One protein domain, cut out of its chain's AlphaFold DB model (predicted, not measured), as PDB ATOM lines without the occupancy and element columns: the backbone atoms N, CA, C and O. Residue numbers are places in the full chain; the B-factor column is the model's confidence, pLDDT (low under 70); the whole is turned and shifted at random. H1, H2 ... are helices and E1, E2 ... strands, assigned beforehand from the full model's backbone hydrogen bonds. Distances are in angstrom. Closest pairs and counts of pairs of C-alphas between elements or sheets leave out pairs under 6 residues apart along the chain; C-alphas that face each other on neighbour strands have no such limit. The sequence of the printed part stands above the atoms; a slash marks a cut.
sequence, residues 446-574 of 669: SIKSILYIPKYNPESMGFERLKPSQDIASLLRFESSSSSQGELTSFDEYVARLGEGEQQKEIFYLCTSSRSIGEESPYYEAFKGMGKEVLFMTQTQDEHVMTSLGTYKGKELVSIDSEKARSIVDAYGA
ATOM      1  N   SER A 446       7.609  29.882 -14.557       54.47
ATOM      2  CA  SER A 446       6.639  29.197 -13.687       54.47
ATOM      3  C   SER A 446       6.840  29.597 -12.222       54.47
ATOM      4  O   SER A 446       7.779  29.141 -11.564       54.47
ATOM      5  N   ILE A 447       5.922  30.400 -11.675       53.44
ATOM      6  CA  ILE A 447       5.865  30.702 -10.234       53.44
ATOM      7  C   ILE A 447       5.584  29.440  -9.399       53.44
ATOM      8  O   ILE A 447       5.883  29.402  -8.212       53.44
ATOM      9  N   LYS A 448       5.099  28.346  -9.990       53.53
ATOM     10  CA  LYS A 448       4.914  27.093  -9.242       53.53
ATOM     11  C   LYS A 448       6.249  26.436  -8.863       53.53
ATOM     12  O   LYS A 448       6.387  25.944  -7.747       53.53
ATOM     13  N   SER A 449       7.282  26.591  -9.700       45.25
ATOM     14  CA  SER A 449       8.664  26.145  -9.407       45.25
ATOM     15  C   SER A 449       9.330  26.854  -8.233       45.25
ATOM     16  O   SER A 449      10.315  26.382  -7.670       45.25
ATOM     17  N   ILE A 450       8.769  27.988  -7.835       46.66
ATOM     18  CA  ILE A 450       9.224  28.808  -6.721       46.66
ATOM     19  C   ILE A 450       8.719  28.247  -5.380       46.66
ATOM     20  O   ILE A 450       9.387  28.402  -4.359       46.66
ATOM     21  N   LEU A 451       7.567  27.566  -5.387       43.56
ATOM     22  CA  LEU A 451       6.995  26.869  -4.230       43.56
ATOM     23  C   LEU A 451       7.619  25.487  -4.003       43.56
ATOM     24  O   LEU A 451       7.487  24.911  -2.924       43.56
ATOM     25  N   TYR A 452       8.337  24.979  -5.003       39.12
ATOM     26  CA  TYR A 452       9.111  23.756  -4.909       39.12
ATOM     27  C   TYR A 452      10.505  24.043  -4.328       39.12
ATOM     28  O   TYR A 452      11.433  24.435  -5.035       39.12
ATOM     29  N   ILE A 453      10.672  23.822  -3.020       39.47
ATOM     30  CA  ILE A 453      11.996  23.611  -2.418       39.47
ATOM     31  C   ILE A 453      12.144  22.094  -2.218       39.47
ATOM     32  O   ILE A 453      11.437  21.532  -1.377       39.47
ATOM     33  N   PRO A 454      13.009  21.401  -2.984       31.14
ATOM     34  CA  PRO A 454      13.140  19.955  -2.883       31.14
ATOM     35  C   PRO A 454      13.509  19.508  -1.461       31.14
ATOM     36  O   PRO A 454      14.337  20.112  -0.781       31.14
ATOM     37  N   LYS A 455      12.907  18.387  -1.043       36.12
ATOM     38  CA  LYS A 455      13.014  17.743   0.284       36.12
ATOM     39  C   LYS A 455      14.448  17.344   0.683       36.12
ATOM     40  O   LYS A 455      14.683  17.012   1.842       36.12
ATOM     41  N   TYR A 456      15.390  17.379  -0.256       31.47
ATOM     42  CA  TYR A 456      16.785  16.999  -0.065       31.47
ATOM     43  C   TYR A 456      17.711  18.205  -0.238       31.47
ATOM     44  O   TYR A 456      18.164  18.504  -1.339       31.47
ATOM     45  N   ASN A 457      18.067  18.845   0.875       31.77
ATOM     46  CA  ASN A 457      19.411  19.393   1.006       31.77
ATOM     47  C   ASN A 457      19.944  19.051   2.413       31.77
ATOM     48  O   ASN A 457      19.379  19.524   3.403       31.77
ATOM     49  N   PRO A 458      20.953  18.168   2.530       32.84
ATOM     50  CA  PRO A 458      21.474  17.706   3.812       32.84
ATOM     51  C   PRO A 458      22.257  18.825   4.500       32.84
ATOM     52  O   PRO A 458      23.326  19.188   4.026       32.84
ATOM     53  N   GLU A 459      21.707  19.358   5.596       30.94
ATOM     54  CA  GLU A 459      22.362  20.000   6.762       30.94
ATOM     55  C   GLU A 459      23.448  21.084   6.552       30.94
ATOM     56  O   GLU A 459      23.912  21.675   7.522       30.94
ATOM     57  N   SER A 460      23.839  21.425   5.327       32.22
ATOM     58  CA  SER A 460      25.055  22.203   5.045       32.22
ATOM     59  C   SER A 460      24.799  23.663   4.670       32.22
ATOM     60  O   SER A 460      25.743  24.425   4.480       32.22
ATOM     61  N   MET A 461      23.540  24.099   4.641       32.69
ATOM     62  CA  MET A 461      23.154  25.490   4.389       32.69
ATOM     63  C   MET A 461      21.965  25.812   5.301       32.69
ATOM     64  O   MET A 461      20.832  25.487   4.960       32.69
ATOM     65  N   GLY A 462      22.226  26.361   6.493       30.36
ATOM     66  CA  GLY A 462      21.260  26.581   7.583       30.36
ATOM     67  C   GLY A 462      20.127  27.574   7.287       30.36
ATOM     68  O   GLY A 462      20.015  28.599   7.952       30.36
ATOM     69  N   PHE A 463      19.277  27.266   6.312       36.59
ATOM     70  CA  PHE A 463      18.084  28.029   5.970       36.59
ATOM     71  C   PHE A 463      16.842  27.281   6.464       36.59
ATOM     72  O   PHE A 463      16.602  26.129   6.103       36.59
ATOM     73  N   GLU A 464      16.061  27.931   7.329       33.44
ATOM     74  CA  GLU A 464      14.767  27.423   7.784       33.44
ATOM     75  C   GLU A 464      13.847  27.146   6.586       33.44
ATOM     76  O   GLU A 464      13.750  27.949   5.658       33.44
ATOM     77  N   ARG A 465      13.145  26.006   6.633       39.44
ATOM     78  CA  ARG A 465      12.095  25.626   5.679       39.44
ATOM     79  C   ARG A 465      11.087  26.773   5.551       39.44
ATOM     80  O   ARG A 465      10.303  27.007   6.471       39.44
ATOM     81  N   LEU A 466      11.077  27.475   4.422       43.03
ATOM     82  CA  LEU A 466      10.024  28.442   4.129       43.03
ATOM     83  C   LEU A 466       8.732  27.658   3.873       43.03
ATOM     84  O   LEU A 466       8.607  26.984   2.854       43.03
ATOM     85  N   LYS A 467       7.766  27.726   4.798       47.06
ATOM     86  CA  LYS A 467       6.380  27.385   4.454       47.06
ATOM     87  C   LYS A 467       5.934  28.345   3.340       47.06
ATOM     88  O   LYS A 467       6.167  29.547   3.496       47.06
ATOM     89  N   PRO A 468       5.304  27.859   2.254       54.62
ATOM     90  CA  PRO A 468       4.643  28.721   1.280       54.62
ATOM     91  C   PRO A 468       3.783  29.781   1.982       54.62
ATOM     92  O   PRO A 468       2.903  29.424   2.767       54.62
ATOM     93  N   SER A 469       4.044  31.075   1.750       61.38
ATOM     94  CA  SER A 469       3.147  32.117   2.271       61.38
ATOM     95  C   SER A 469       1.789  31.983   1.583       61.38
ATOM     96  O   SER A 469       1.729  31.766   0.370       61.38
ATOM     97  N   GLN A 470       0.708  32.169   2.339       68.56
ATOM     98  CA  GLN A 470      -0.646  32.312   1.796       68.56
ATOM     99  C   GLN A 470      -0.694  33.415   0.722       68.56
ATOM    100  O   GLN A 470      -1.395  33.276  -0.274       68.56
ATOM    101  N   ASP A 471       0.138  34.451   0.854       61.75
ATOM    102  CA  ASP A 471       0.259  35.520  -0.142       61.75
ATOM    103  C   ASP A 471       0.781  34.999  -1.486       61.75
ATOM    104  O   ASP A 471       0.308  35.405  -2.543       61.75
ATOM    105  N   ILE A 472       1.728  34.053  -1.475       65.06
ATOM    106  CA  ILE A 472       2.240  33.431  -2.704       65.06
ATOM    107  C   ILE A 472       1.181  32.494  -3.284       65.06
ATOM    108  O   ILE A 472       0.976  32.479  -4.495       65.06
ATOM    109  N   ALA A 473       0.469  31.752  -2.432       72.94
ATOM    110  CA  ALA A 473      -0.642  30.918  -2.875       72.94
ATOM    111  C   ALA A 473      -1.751  31.747  -3.550       72.94
ATOM    112  O   ALA A 473      -2.300  31.308  -4.557       72.94
ATOM    113  N   SER A 474      -2.005  32.979  -3.091       73.38
ATOM    114  CA  SER A 474      -2.965  33.898  -3.726       73.38
ATOM    115  C   SER A 474      -2.592  34.292  -5.160       73.38
ATOM    116  O   SER A 474      -3.454  34.681  -5.950       73.38
ATOM    117  N   LEU A 475      -1.313  34.161  -5.531       69.31
ATOM    118  CA  LEU A 475      -0.830  34.393  -6.890       69.31
ATOM    119  C   LEU A 475      -1.027  33.182  -7.805       69.31
ATOM    120  O   LEU A 475      -0.928  33.331  -9.017       69.31
ATOM    121  N   LEU A 476      -1.306  31.992  -7.268       75.81
ATOM    122  CA  LEU A 476      -1.479  30.799  -8.088       75.81
ATOM    123  C   LEU A 476      -2.756  30.875  -8.921       75.81
ATOM    124  O   LEU A 476      -3.767  31.455  -8.510       75.81
ATOM    125  N   ARG A 477      -2.684  30.302 -10.120       76.50
ATOM    126  CA  ARG A 477      -3.767  30.283 -11.096       76.50
ATOM    127  C   ARG A 477      -3.926  28.885 -11.677       76.50
ATOM    128  O   ARG A 477      -2.935  28.180 -11.879       76.50
ATOM    129  N   PHE A 478      -5.175  28.507 -11.917       84.50
ATOM    130  CA  PHE A 478      -5.578  27.164 -12.323       84.50
ATOM    131  C   PHE A 478      -6.752  27.248 -13.283       84.50
ATOM    132  O   PHE A 478      -7.514  28.209 -13.236       84.50
ATOM    133  N   GLU A 479      -6.934  26.230 -14.112       88.31
ATOM    134  CA  GLU A 479      -8.218  26.067 -14.781       88.31
ATOM    135  C   GLU A 479      -9.234  25.516 -13.778       88.31
ATOM    136  O   GLU A 479      -8.880  24.767 -12.867       88.31
ATOM    137  N   SER A 480     -10.498  25.896 -13.923       91.00
ATOM    138  CA  SER A 480     -11.577  25.441 -13.047       91.00
ATOM    139  C   SER A 480     -12.733  24.885 -13.858       91.00
ATOM    140  O   SER A 480     -13.062  25.419 -14.921       91.00
ATOM    141  N   SER A 481     -13.414  23.884 -13.305       91.50
ATOM    142  CA  SER A 481     -14.677  23.380 -13.840       91.50
ATOM    143  C   SER A 481     -15.771  24.442 -13.994       91.50
ATOM    144  O   SER A 481     -16.664  24.282 -14.816       91.50
ATOM    145  N   SER A 482     -15.723  25.518 -13.202       87.06
ATOM    146  CA  SER A 482     -16.702  26.618 -13.256       87.06
ATOM    147  C   SER A 482     -16.336  27.709 -14.273       87.06
ATOM    148  O   SER A 482     -17.126  28.622 -14.499       87.06
ATOM    149  N   SER A 483     -15.135  27.648 -14.856       85.38
ATOM    150  CA  SER A 483     -14.594  28.640 -15.804       85.38
ATOM    151  C   SER A 483     -14.541  28.089 -17.227       85.38
ATOM    152  O   SER A 483     -14.507  26.872 -17.417       85.38
ATOM    153  N   SER A 484     -14.497  28.957 -18.242       83.38
ATOM    154  CA  SER A 484     -14.353  28.509 -19.633       83.38
ATOM    155  C   SER A 484     -12.967  27.895 -19.902       83.38
ATOM    156  O   SER A 484     -12.017  28.115 -19.151       83.38
ATOM    157  N   GLN A 485     -12.831  27.054 -20.934       80.38
ATOM    158  CA  GLN A 485     -11.549  26.413 -21.256       80.38
ATOM    159  C   GLN A 485     -10.469  27.460 -21.573       80.38
ATOM    160  O   GLN A 485     -10.694  28.367 -22.374       80.38
ATOM    161  N   GLY A 486      -9.285  27.331 -20.965       74.94
ATOM    162  CA  GLY A 486      -8.189  28.293 -21.095       74.94
ATOM    163  C   GLY A 486      -8.332  29.561 -20.247       74.94
ATOM    164  O   GLY A 486      -7.385  30.352 -20.192       74.94
ATOM    165  N   GLU A 487      -9.471  29.756 -19.579       80.88
ATOM    166  CA  GLU A 487      -9.661  30.798 -18.576       80.88
ATOM    167  C   GLU A 487      -9.087  30.321 -17.242       80.88
ATOM    168  O   GLU A 487      -9.397  29.235 -16.747       80.88
ATOM    169  N   LEU A 488      -8.195  31.126 -16.676       81.31
ATOM    170  CA  LEU A 488      -7.531  30.809 -15.421       81.31
ATOM    171  C   LEU A 488      -8.244  31.511 -14.273       81.31
ATOM    172  O   LEU A 488      -8.516  32.698 -14.373       81.31
ATOM    173  N   THR A 489      -8.445  30.817 -13.158       82.19
ATOM    174  CA  THR A 489      -8.975  31.378 -11.913       82.19
ATOM    175  C   THR A 489      -7.970  31.262 -10.772       82.19
ATOM    176  O   THR A 489      -7.009  30.493 -10.829       82.19
ATOM    177  N   SER A 490      -8.179  32.047  -9.720       84.62
ATOM    178  CA  SER A 490      -7.391  32.022  -8.487       84.62
ATOM    179  C   SER A 490      -8.099  31.291  -7.347       84.62
ATOM    180  O   SER A 490      -9.318  31.117  -7.360       84.62
ATOM    181  N   PHE A 491      -7.348  30.945  -6.298       85.88
ATOM    182  CA  PHE A 491      -7.961  30.477  -5.053       85.88
ATOM    183  C   PHE A 491      -8.894  31.521  -4.428       85.88
ATOM    184  O   PHE A 491      -9.906  31.158  -3.840       85.88
ATOM    185  N   ASP A 492      -8.584  32.813  -4.559       85.69
ATOM    186  CA  ASP A 492      -9.432  33.879  -4.020       85.69
ATOM    187  C   ASP A 492     -10.785  33.949  -4.719       85.69
ATOM    188  O   ASP A 492     -11.808  34.116  -4.062       85.69
ATOM    189  N   GLU A 493     -10.800  33.761  -6.032       86.12
ATOM    190  CA  GLU A 493     -12.033  33.721  -6.814       86.12
ATOM    191  C   GLU A 493     -12.832  32.448  -6.569       86.12
ATOM    192  O   GLU A 493     -14.053  32.527  -6.452       86.12
ATOM    193  N   TYR A 494     -12.164  31.298  -6.427       90.31
ATOM    194  CA  TYR A 494     -12.812  30.057  -5.992       90.31
ATOM    195  C   TYR A 494     -13.529  30.280  -4.656       90.31
ATOM    196  O   TYR A 494     -14.715  29.998  -4.516       90.31
ATOM    197  N   VAL A 495     -12.830  30.859  -3.673       88.81
ATOM    198  CA  VAL A 495     -13.402  31.150  -2.353       88.81
ATOM    199  C   VAL A 495     -14.526  32.182  -2.437       88.81
ATOM    200  O   VAL A 495     -15.524  32.033  -1.736       88.81
ATOM    201  N   ALA A 496     -14.403  33.195  -3.295       87.69
ATOM    202  CA  ALA A 496     -15.455  34.182  -3.509       87.69
ATOM    203  C   ALA A 496     -16.724  33.560  -4.118       87.69
ATOM    204  O   ALA A 496     -17.825  33.937  -3.720       87.69
ATOM    205  N   ARG A 497     -16.584  32.587  -5.032       87.75
ATOM    206  CA  ARG A 497     -17.712  31.869  -5.654       87.75
ATOM    207  C   ARG A 497     -18.472  30.954  -4.694       87.75
ATOM    208  O   ARG A 497     -19.666  30.770  -4.898       87.75
ATOM    209  N   LEU A 498     -17.828  30.447  -3.639       83.25
ATOM    210  CA  LEU A 498     -18.517  29.705  -2.569       83.25
ATOM    211  C   LEU A 498     -19.519  30.589  -1.792       83.25
ATOM    212  O   LEU A 498     -20.500  30.097  -1.250       83.25
ATOM    213  N   GLY A 499     -19.307  31.910  -1.741       63.25
ATOM    214  CA  GLY A 499     -20.219  32.860  -1.091       63.25
ATOM    215  C   GLY A 499     -20.147  32.910   0.448       63.25
ATOM    216  O   GLY A 499     -19.620  32.022   1.124       63.25
ATOM    217  N   GLU A 500     -20.675  33.993   1.031       51.56
ATOM    218  CA  GLU A 500     -20.755  34.180   2.487       51.56
ATOM    219  C   GLU A 500     -21.925  33.365   3.068       51.56
ATOM    220  O   GLU A 500     -23.087  33.747   2.940       51.56
ATOM    221  N   GLY A 501     -21.624  32.230   3.709       54.19
ATOM    222  CA  GLY A 501     -22.617  31.389   4.398       54.19
ATOM    223  C   GLY A 501     -22.522  29.890   4.105       54.19
ATOM    224  O   GLY A 501     -23.178  29.101   4.788       54.19
ATOM    225  N   GLU A 502     -21.698  29.471   3.142       62.88
ATOM    226  CA  GLU A 502     -21.501  28.051   2.844       62.88
ATOM    227  C   GLU A 502     -20.656  27.324   3.900       62.88
ATOM    228  O   GLU A 502     -19.610  27.797   4.349       62.88
ATOM    229  N   GLN A 503     -21.091  26.110   4.255       68.12
ATOM    230  CA  GLN A 503     -20.404  25.230   5.207       68.12
ATOM    231  C   GLN A 503     -19.181  24.509   4.617       68.12
ATOM    232  O   GLN A 503     -18.493  23.813   5.363       68.12
ATOM    233  N   GLN A 504     -18.903  24.646   3.314       82.69
ATOM    234  CA  GLN A 504     -17.792  23.949   2.667       82.69
ATOM    235  C   GLN A 504     -16.446  24.443   3.213       82.69
ATOM    236  O   GLN A 504     -16.098  25.628   3.112       82.69
ATOM    237  N   LYS A 505     -15.674  23.515   3.782       87.19
ATOM    238  CA  LYS A 505     -14.361  23.781   4.384       87.19
ATOM    239  C   LYS A 505     -13.215  23.388   3.458       87.19
ATOM    240  O   LYS A 505     -12.066  23.642   3.792       87.19
ATOM    241  N   GLU A 506     -13.520  22.812   2.305       91.31
ATOM    242  CA  GLU A 506     -12.569  22.223   1.374       91.31
ATOM    243  C   GLU A 506     -12.481  23.032   0.070       91.31
ATOM    244  O   GLU A 506     -13.460  23.624  -0.388       91.31
ATOM    245  N   ILE A 507     -11.299  23.049  -0.541       92.88
ATOM    246  CA  ILE A 507     -11.058  23.454  -1.927       92.88
ATOM    247  C   ILE A 507     -10.648  22.186  -2.668       92.88
ATOM    248  O   ILE A 507      -9.625  21.579  -2.341       92.88
ATOM    249  N   PHE A 508     -11.455  21.790  -3.649       94.12
ATOM    250  CA  PHE A 508     -11.240  20.558  -4.398       94.12
ATOM    251  C   PHE A 508     -10.336  20.792  -5.607       94.12
ATOM    252  O   PHE A 508     -10.513  21.764  -6.347       94.12
ATOM    253  N   TYR A 509      -9.373  19.897  -5.814       94.19
ATOM    254  CA  TYR A 509      -8.485  19.930  -6.974       94.19
ATOM    255  C   TYR A 509      -8.218  18.532  -7.537       94.19
ATOM    256  O   TYR A 509      -8.397  17.536  -6.840       94.19
ATOM    257  N   LEU A 510      -7.772  18.472  -8.791       93.50
ATOM    258  CA  LEU A 510      -7.297  17.260  -9.456       93.50
ATOM    259  C   LEU A 510      -5.982  17.553 -10.181       93.50
ATOM    260  O   LEU A 510      -5.923  18.473 -11.003       93.50
ATOM    261  N   CYS A 511      -4.948  16.758  -9.909       89.38
ATOM    262  CA  CYS A 511      -3.722  16.767 -10.705       89.38
ATOM    263  C   CYS A 511      -3.912  15.868 -11.933       89.38
ATOM    264  O   CYS A 511      -4.216  14.691 -11.807       89.38
ATOM    265  N   THR A 512      -3.762  16.426 -13.130       87.19
ATOM    266  CA  THR A 512      -3.989  15.735 -14.408       87.19
ATOM    267  C   THR A 512      -2.978  16.224 -15.445       87.19
ATOM    268  O   THR A 512      -2.259  17.184 -15.210       87.19
ATOM    269  N   SER A 513      -2.868  15.589 -16.607       83.44
ATOM    270  CA  SER A 513      -1.982  16.066 -17.682       83.44
ATOM    271  C   SER A 513      -2.610  17.183 -18.522       83.44
ATOM    272  O   SER A 513      -1.898  17.978 -19.138       83.44
ATOM    273  N   SER A 514      -3.942  17.283 -18.542       85.75
ATOM    274  CA  SER A 514      -4.677  18.367 -19.197       85.75
ATOM    275  C   SER A 514      -6.075  18.507 -18.605       85.75
ATOM    276  O   SER A 514      -6.626  17.545 -18.073       85.75
ATOM    277  N   ARG A 515      -6.692  19.682 -18.755       86.75
ATOM    278  CA  ARG A 515      -8.085  19.887 -18.342       86.75
ATOM    279  C   ARG A 515      -9.062  18.914 -19.002       86.75
ATOM    280  O   ARG A 515      -9.926  18.418 -18.300       86.75
ATOM    281  N   SER A 516      -8.897  18.604 -20.293       88.38
ATOM    282  CA  SER A 516      -9.774  17.650 -21.002       88.38
ATOM    283  C   SER A 516      -9.808  16.298 -20.290       88.38
ATOM    284  O   SER A 516     -10.871  15.781 -19.986       88.38
ATOM    285  N   ILE A 517      -8.628  15.782 -19.929       88.31
ATOM    286  CA  ILE A 517      -8.491  14.508 -19.210       88.31
ATOM    287  C   ILE A 517      -9.040  14.622 -17.781       88.31
ATOM    288  O   ILE A 517      -9.583  13.667 -17.242       88.31
ATOM    289  N   GLY A 518      -8.908  15.791 -17.147       87.81
ATOM    290  CA  GLY A 518      -9.505  16.042 -15.834       87.81
ATOM    291  C   GLY A 518     -11.037  16.069 -15.849       87.81
ATOM    292  O   GLY A 518     -11.656  15.567 -14.918       87.81
ATOM    293  N   GLU A 519     -11.648  16.637 -16.890       88.44
ATOM    294  CA  GLU A 519     -13.108  16.705 -17.054       88.44
ATOM    295  C   GLU A 519     -13.731  15.346 -17.405       88.44
ATOM    296  O   GLU A 519     -14.887  15.108 -17.063       88.44
ATOM    297  N   GLU A 520     -12.961  14.463 -18.041       88.50
ATOM    298  CA  GLU A 520     -13.309  13.063 -18.327       88.50
ATOM    299  C   GLU A 520     -12.959  12.118 -17.163       88.50
ATOM    300  O   GLU A 520     -13.079  10.906 -17.287       88.50
ATOM    301  N   SER A 521     -12.478  12.642 -16.030       87.00
ATOM    302  CA  SER A 521     -12.053  11.796 -14.919       87.00
ATOM    303  C   SER A 521     -13.251  11.196 -14.165       87.00
ATOM    304  O   SER A 521     -14.116  11.968 -13.730       87.00
ATOM    305  N   PRO A 522     -13.229   9.885 -13.841       83.62
ATOM    306  CA  PRO A 522     -14.239   9.250 -12.988       83.62
ATOM    307  C   PRO A 522     -14.410   9.974 -11.649       83.62
ATOM    308  O   PRO A 522     -15.510  10.151 -11.124       83.62
ATOM    309  N   TYR A 523     -13.291  10.443 -11.088       85.31
ATOM    310  CA  TYR A 523     -13.280  11.170  -9.824       85.31
ATOM    311  C   TYR A 523     -14.015  12.506  -9.931       85.31
ATOM    312  O   TYR A 523     -14.610  12.955  -8.956       85.31
ATOM    313  N   TYR A 524     -13.990  13.156 -11.096       89.31
ATOM    314  CA  TYR A 524     -14.648  14.440 -11.299       89.31
ATOM    315  C   TYR A 524     -16.167  14.296 -11.477       89.31
ATOM    316  O   TYR A 524     -16.899  15.173 -11.011       89.31
ATOM    317  N   GLU A 525     -16.665  13.195 -12.054       85.88
ATOM    318  CA  GLU A 525     -18.108  12.959 -12.257       85.88
ATOM    319  C   GLU A 525     -18.916  13.095 -10.963       85.88
ATOM    320  O   GLU A 525     -19.915  13.821 -10.912       85.88
ATOM    321  N   ALA A 526     -18.440  12.470  -9.883       85.44
ATOM    322  CA  ALA A 526     -19.090  12.537  -8.580       85.44
ATOM    323  C   ALA A 526     -19.183  13.984  -8.064       85.44
ATOM    324  O   ALA A 526     -20.228  14.423  -7.578       85.44
ATOM    325  N   PHE A 527     -18.110  14.766  -8.208       87.06
ATOM    326  CA  PHE A 527     -18.074  16.169  -7.786       87.06
ATOM    327  C   PHE A 527     -18.923  17.075  -8.678       87.06
ATOM    328  O   PHE A 527     -19.597  17.976  -8.169       87.06
ATOM    329  N   LYS A 528     -18.978  16.787  -9.979       87.44
ATOM    330  CA  LYS A 528     -19.872  17.440 -10.936       87.44
ATOM    331  C   LYS A 528     -21.340  17.204 -10.571       87.44
ATOM    332  O   LYS A 528     -22.107  18.162 -10.525       87.44
ATOM    333  N   GLY A 529     -21.714  15.971 -10.221       81.94
ATOM    334  CA  GLY A 529     -23.059  15.622  -9.748       81.94
ATOM    335  C   GLY A 529     -23.445  16.310  -8.431       81.94
ATOM    336  O   GLY A 529     -24.600  16.687  -8.243       81.94
ATOM    337  N   MET A 530     -22.474  16.551  -7.543       84.31
ATOM    338  CA  MET A 530     -22.662  17.339  -6.315       84.31
ATOM    339  C   MET A 530     -22.722  18.858  -6.552       84.31
ATOM    340  O   MET A 530     -22.956  19.613  -5.604       84.31
ATOM    341  N   GLY A 531     -22.470  19.327  -7.780       85.56
ATOM    342  CA  GLY A 531     -22.351  20.750  -8.096       85.56
ATOM    343  C   GLY A 531     -21.146  21.417  -7.425       85.56
ATOM    344  O   GLY A 531     -21.209  22.596  -7.082       85.56
ATOM    345  N   LYS A 532     -20.066  20.666  -7.174       88.75
ATOM    346  CA  LYS A 532     -18.851  21.160  -6.515       88.75
ATOM    347  C   LYS A 532     -17.793  21.548  -7.540       88.75
ATOM    348  O   LYS A 532     -17.472  20.783  -8.444       88.75
ATOM    349  N   GLU A 533     -17.237  22.747  -7.375       92.44
ATOM    350  CA  GLU A 533     -16.163  23.251  -8.231       92.44
ATOM    351  C   GLU A 533     -14.844  22.520  -7.949       92.44
ATOM    352  O   GLU A 533     -14.445  22.389  -6.788       92.44
ATOM    353  N   VAL A 534     -14.146  22.109  -9.011       93.69
ATOM    354  CA  VAL A 534     -12.836  21.449  -8.958       93.69
ATOM    355  C   VAL A 534     -11.819  22.242  -9.779       93.69
ATOM    356  O   VAL A 534     -12.085  22.637 -10.916       93.69
ATOM    357  N   LEU A 535     -10.641  22.471  -9.195       92.88
ATOM    358  CA  LEU A 535      -9.492  23.077  -9.869       92.88
ATOM    359  C   LEU A 535      -8.655  22.010 -10.590       92.88
ATOM    360  O   LEU A 535      -8.218  21.043  -9.967       92.88
ATOM    361  N   PHE A 536      -8.362  22.214 -11.870       90.94
ATOM    362  CA  PHE A 536      -7.505  21.333 -12.662       90.94
ATOM    363  C   PHE A 536      -6.056  21.821 -12.642       90.94
ATOM    364  O   PHE A 536      -5.738  22.958 -13.006       90.94
ATOM    365  N   MET A 537      -5.161  20.939 -12.211       88.00
ATOM    366  CA  MET A 537      -3.742  21.208 -12.023       88.00
ATOM    367  C   MET A 537      -2.928  20.367 -12.995       88.00
ATOM    368  O   MET A 537      -2.955  19.145 -12.925       88.00
ATOM    369  N   THR A 538      -2.242  21.018 -13.932       82.88
ATOM    370  CA  THR A 538      -1.643  20.345 -15.095       82.88
ATOM    371  C   THR A 538      -0.123  20.243 -15.072       82.88
ATOM    372  O   THR A 538       0.483  19.719 -16.005       82.88
ATOM    373  N   GLN A 539       0.530  20.753 -14.024       75.69
ATOM    374  CA  GLN A 539       1.986  20.735 -13.913       75.69
ATOM    375  C   GLN A 539       2.456  19.611 -12.992       75.69
ATOM    376  O   GLN A 539       1.880  19.362 -11.939       75.69
ATOM    377  N   THR A 540       3.598  19.003 -13.324       73.44
ATOM    378  CA  THR A 540       4.205  17.904 -12.546       73.44
ATOM    379  C   THR A 540       4.542  18.269 -11.098       73.44
ATOM    380  O   THR A 540       4.730  17.397 -10.260       73.44
ATOM    381  N   GLN A 541       4.649  19.561 -10.793       71.06
ATOM    382  CA  GLN A 541       5.005  20.064  -9.467       71.06
ATOM    383  C   GLN A 541       3.776  20.340  -8.590       71.06
ATOM    384  O   GLN A 541       3.936  20.564  -7.390       71.06
ATOM    385  N   ASP A 542       2.571  20.348  -9.171       78.31
ATOM    386  CA  ASP A 542       1.350  20.800  -8.500       78.31
ATOM    387  C   ASP A 542       1.018  19.955  -7.265       78.31
ATOM    388  O   ASP A 542       0.751  20.513  -6.202       78.31
ATOM    389  N   GLU A 543       1.144  18.631  -7.357       80.06
ATOM    390  CA  GLU A 543       0.863  17.705  -6.253       80.06
ATOM    391  C   GLU A 543       1.710  18.014  -5.005       80.06
ATOM    392  O   GLU A 543       1.209  18.126  -3.879       80.06
ATOM    393  N   HIS A 544       3.010  18.240  -5.203       73.75
ATOM    394  CA  HIS A 544       3.919  18.615  -4.124       73.75
ATOM    395  C   HIS A 544       3.598  19.998  -3.549       73.75
ATOM    396  O   HIS A 544       3.676  20.186  -2.331       73.75
ATOM    397  N   VAL A 545       3.227  20.960  -4.401       75.38
ATOM    398  CA  VAL A 545       2.847  22.312  -3.971       75.38
ATOM    399  C   VAL A 545       1.585  22.264  -3.112       75.38
ATOM    400  O   VAL A 545       1.580  22.850  -2.027       75.38
ATOM    401  N   MET A 546       0.552  21.533  -3.535       82.81
ATOM    402  CA  MET A 546      -0.701  21.419  -2.783       82.81
ATOM    403  C   MET A 546      -0.510  20.693  -1.458       82.81
ATOM    404  O   MET A 546      -0.974  21.173  -0.422       82.81
ATOM    405  N   THR A 547       0.263  19.606  -1.462       80.44
ATOM    406  CA  THR A 547       0.605  18.860  -0.244       80.44
ATOM    407  C   THR A 547       1.375  19.733   0.748       80.44
ATOM    408  O   THR A 547       1.135  19.679   1.954       80.44
ATOM    409  N   SER A 548       2.300  20.570   0.263       75.69
ATOM    410  CA  SER A 548       3.064  21.476   1.124       75.69
ATOM    411  C   SER A 548       2.241  22.658   1.635       75.69
ATOM    412  O   SER A 548       2.536  23.159   2.723       75.69
ATOM    413  N   LEU A 549       1.279  23.153   0.853       79.56
ATOM    414  CA  LEU A 549       0.427  24.277   1.233       79.56
ATOM    415  C   LEU A 549      -0.621  23.837   2.268       79.56
ATOM    416  O   LEU A 549      -0.781  24.507   3.289       79.56
ATOM    417  N   GLY A 550      -1.274  22.692   2.042       84.00
ATOM    418  CA  GLY A 550      -2.223  22.026   2.943       84.00
ATOM    419  C   GLY A 550      -3.554  22.760   3.139       84.00
ATOM    420  O   GLY A 550      -4.620  22.169   2.997       84.00
ATOM    421  N   THR A 551      -3.520  24.054   3.454       86.75
ATOM    422  CA  THR A 551      -4.708  24.897   3.618       86.75
ATOM    423  C   THR A 551      -4.530  26.247   2.931       86.75
ATOM    424  O   THR A 551      -3.417  26.761   2.816       86.75
ATOM    425  N   TYR A 552      -5.634  26.851   2.496       86.50
ATOM    426  CA  TYR A 552      -5.686  28.204   1.958       86.50
ATOM    427  C   TYR A 552      -6.839  29.002   2.580       86.50
ATOM    428  O   TYR A 552      -7.986  28.563   2.544       86.50
ATOM    429  N   LYS A 553      -6.546  30.158   3.198       85.25
ATOM    430  CA  LYS A 553      -7.526  31.005   3.925       85.25
ATOM    431  C   LYS A 553      -8.458  30.215   4.868       85.25
ATOM    432  O   LYS A 553      -9.649  30.493   4.976       85.25
ATOM    433  N   GLY A 554      -7.903  29.214   5.559       84.50
ATOM    434  CA  GLY A 554      -8.632  28.361   6.505       84.50
ATOM    435  C   GLY A 554      -9.439  27.221   5.874       84.50
ATOM    436  O   GLY A 554     -10.032  26.444   6.618       84.50
ATOM    437  N   LYS A 555      -9.438  27.092   4.541       89.12
ATOM    438  CA  LYS A 555     -10.006  25.948   3.820       89.12
ATOM    439  C   LYS A 555      -8.927  24.924   3.493       89.12
ATOM    440  O   LYS A 555      -7.797  25.288   3.187       89.12
ATOM    441  N   GLU A 556      -9.254  23.647   3.574       91.56
ATOM    442  CA  GLU A 556      -8.324  22.551   3.310       91.56
ATOM    443  C   GLU A 556      -8.240  22.236   1.819       91.56
ATOM    444  O   GLU A 556      -9.259  22.204   1.136       91.56
ATOM    445  N   LEU A 557      -7.032  22.004   1.308       91.38
ATOM    446  CA  LEU A 557      -6.827  21.588  -0.076       91.38
ATOM    447  C   LEU A 557      -6.997  20.071  -0.160       91.38
ATOM    448  O   LEU A 557      -6.197  19.331   0.412       91.38
ATOM    449  N   VAL A 558      -8.017  19.607  -0.879       92.69
ATOM    450  CA  VAL A 558      -8.352  18.181  -0.976       92.69
ATOM    451  C   VAL A 558      -8.275  17.734  -2.432       92.69
ATOM    452  O   VAL A 558      -9.001  18.253  -3.280       92.69
ATOM    453  N   SER A 559      -7.403  16.762  -2.704       93.12
ATOM    454  CA  SER A 559      -7.364  16.103  -4.010       93.12
ATOM    455  C   SER A 559      -8.588  15.204  -4.153       93.12
ATOM    456  O   SER A 559      -8.906  14.458  -3.222       93.12
ATOM    457  N   ILE A 560      -9.303  15.280  -5.274       91.31
ATOM    458  CA  ILE A 560     -10.566  14.541  -5.458       91.31
ATOM    459  C   ILE A 560     -10.380  13.027  -5.635       91.31
ATOM    460  O   ILE A 560     -11.332  12.274  -5.465       91.31
ATOM    461  N   ASP A 561      -9.158  12.577  -5.913       88.31
ATOM    462  CA  ASP A 561      -8.756  11.165  -5.966       88.31
ATOM    463  C   ASP A 561      -8.387  10.584  -4.584       88.31
ATOM    464  O   ASP A 561      -8.203   9.374  -4.432       88.31
ATOM    465  N   SER A 562      -8.319  11.428  -3.548       87.56
ATOM    466  CA  SER A 562      -7.920  11.023  -2.198       87.56
ATOM    467  C   SER A 562      -9.013  10.260  -1.442       87.56
ATOM    468  O   SER A 562     -10.211  10.448  -1.655       87.56
ATOM    469  N   GLU A 563      -8.609   9.462  -0.450       82.69
ATOM    470  CA  GLU A 563      -9.536   8.744   0.442       82.69
ATOM    471  C   GLU A 563     -10.525   9.694   1.143       82.69
ATOM    472  O   GLU A 563     -11.710   9.395   1.309       82.69
ATOM    473  N   LYS A 564     -10.062  10.896   1.492       86.44
ATOM    474  CA  LYS A 564     -10.908  11.921   2.097       86.44
ATOM    475  C   LYS A 564     -12.001  12.397   1.142       86.44
ATOM    476  O   LYS A 564     -13.145  12.533   1.569       86.44
ATOM    477  N   ALA A 565     -11.676  12.625  -0.126       85.88
ATOM    478  CA  ALA A 565     -12.665  12.996  -1.133       85.88
ATOM    479  C   ALA A 565     -13.725  11.901  -1.314       85.88
ATOM    480  O   ALA A 565     -14.916  12.210  -1.331       85.88
ATOM    481  N   ARG A 566     -13.311  10.626  -1.314       81.44
ATOM    482  CA  ARG A 566     -14.234   9.478  -1.348       81.44
ATOM    483  C   ARG A 566     -15.222   9.510  -0.179       81.44
ATOM    484  O   ARG A 566     -16.427   9.438  -0.392       81.44
ATOM    485  N   SER A 567     -14.741   9.765   1.041       82.19
ATOM    486  CA  SER A 567     -15.612   9.855   2.226       82.19
ATOM    487  C   SER A 567     -16.674  10.966   2.133       82.19
ATOM    488  O   SER A 567     -17.779  10.824   2.660       82.19
ATOM    489  N   ILE A 568     -16.359  12.066   1.437       84.56
ATOM    490  CA  ILE A 568     -17.281  13.187   1.202       84.56
ATOM    491  C   ILE A 568     -18.364  12.784   0.195       84.56
ATOM    492  O   ILE A 568     -19.543  13.062   0.425       84.56
ATOM    493  N   VAL A 569     -17.977  12.096  -0.884       83.00
ATOM    494  CA  VAL A 569     -18.907  11.565  -1.893       83.00
ATOM    495  C   VAL A 569     -19.864  10.548  -1.266       83.00
ATOM    496  O   VAL A 569     -21.078  10.653  -1.453       83.00
ATOM    497  N   ASP A 570     -19.353   9.622  -0.453       78.69
ATOM    498  CA  ASP A 570     -20.164   8.594   0.209       78.69
ATOM    499  C   ASP A 570     -21.194   9.205   1.173       78.69
ATOM    500  O   ASP A 570     -22.370   8.828   1.176       78.69
ATOM    501  N   ALA A 571     -20.784  10.203   1.965       79.00
ATOM    502  CA  ALA A 571     -21.681  10.918   2.871       79.00
ATOM    503  C   ALA A 571     -22.790  11.677   2.115       79.00
ATOM    504  O   ALA A 571     -23.953  11.691   2.541       79.00
ATOM    505  N   TYR A 572     -22.458  12.282   0.971       75.81
ATOM    506  CA  TYR A 572     -23.439  12.927   0.100       75.81
ATOM    507  C   TYR A 572     -24.425  11.913  -0.509       75.81
ATOM    508  O   TYR A 572     -25.637  12.139  -0.526       75.81
ATOM    509  N   GLY A 573     -23.928  10.750  -0.940       69.81
ATOM    510  CA  GLY A 573     -24.757   9.646  -1.422       69.81
ATOM    511  C   GLY A 573     -25.760   9.150  -0.374       69.81
ATOM    512  O   GLY A 573     -26.946   9.007  -0.679       69.81
ATOM    513  N   ALA A 574     -25.318   8.958   0.872       60.38
ATOM    514  CA  ALA A 574     -26.156   8.485   1.978       60.38
ATOM    515  C   ALA A 574     -27.249   9.494   2.385       60.38
ATOM    516  O   ALA A 574     -28.389   9.118   2.669       60.38
TER     517      ALA A 574
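This is residues 446 to 574 of the 669 residues of the protein "Heat shock protein 75 kDa, mitochondrial" of Smittium culicis (UniProt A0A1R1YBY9). A strongly twisted sheet of five strands, curled like part of a barrel, makes the core, with H3 and H6 on one face, H4 over E4, and H5 and H7 grazing the sheet at the end of the body away from H1 and H2. From the compact body a long loop sticks out with its residues 456 to 464, between H1 and H2. The printed part has 129 residues, with seven named helices and five named strands in the order H1 H2 E1 E2 H3 E3 H4 H5 E4 H6 E5 H7, and its class is mixed, helices and strands. The mixed sheet runs E2 E1 E4 E3 E5; the whole is compact, with a radius of gyration of the C-alphas of 15.5 A, and spans 52 by 29 by 26 A.

The strands are E1, residues 477 to 480; E2, 488 to 490; E3, 506 to 511, 15.9 A long from C-alpha (-12.569, 22.223, 1.374); E4, 534 to 537; and E5, 555 to 559, 12.9 A. The helices are H1, 448 to 451, beginning at C-alpha (4.914, 27.093, -9.242); H2, 470 to 473; H3, 491 to 498, 10.9 A; H4, 515 to 519; H5, 522 to 529, 11.4 A; H6, 542 to 549, 10.4 A; and H7, 563 to 574, 16.7 A, ending at C-alpha (-26.156, 8.485, 1.978).

E3 is parallel to E5, with N 507 and O 556 2.8 A apart, and to E4, with N 535 and O 508 at 2.9 A. E4 and E1 are antiparallel, with N 536 and O 479 at 2.8 A. E1 and E2 form a hairpin, with N 489 and O 478 at 2.8 A. H3 and H6 on one face make two layers, helices and sheet. H6 runs along the strands, at 5 degrees to E3 on the local plane, at a height over the sheet of 8.8 A. H3 lies over none of the strands, at a height of 6.9 A. E3, H4 H5, E4 is a strand-helix-strand unit, two parallel neighbour strands joined through helices; E2, H3, E3 and E4, H6, E5 are split units, with other strands between. The three crossovers are right-handed. H5 and H7 are close but not clearly touching, the C-alphas of Ala 526 and Val 569 being closest at 6.8 A. H1 and H6 only just touch, with 3 pairs of C-alphas within 8 A, the closest being Leu 451 and Val 545 at 6.2 A. H2 is near H1 and not on the sheet. Every O i to N i+4 pair is within hydrogen-bond range in H3, H4, H6 and H7; H5 has 2 of 4, and H1 and H2 are too short for one.

The C-alphas farthest apart, of Ser 460 and Ala 574, are 53.1 A apart. The printed part has no cut, and the link from H1 to H2, 18 residues, is long. The mean pLDDT of the printed part is 74.9; residues 446 to 472, 475, 499 to 503 and 573 to 574 are under 70.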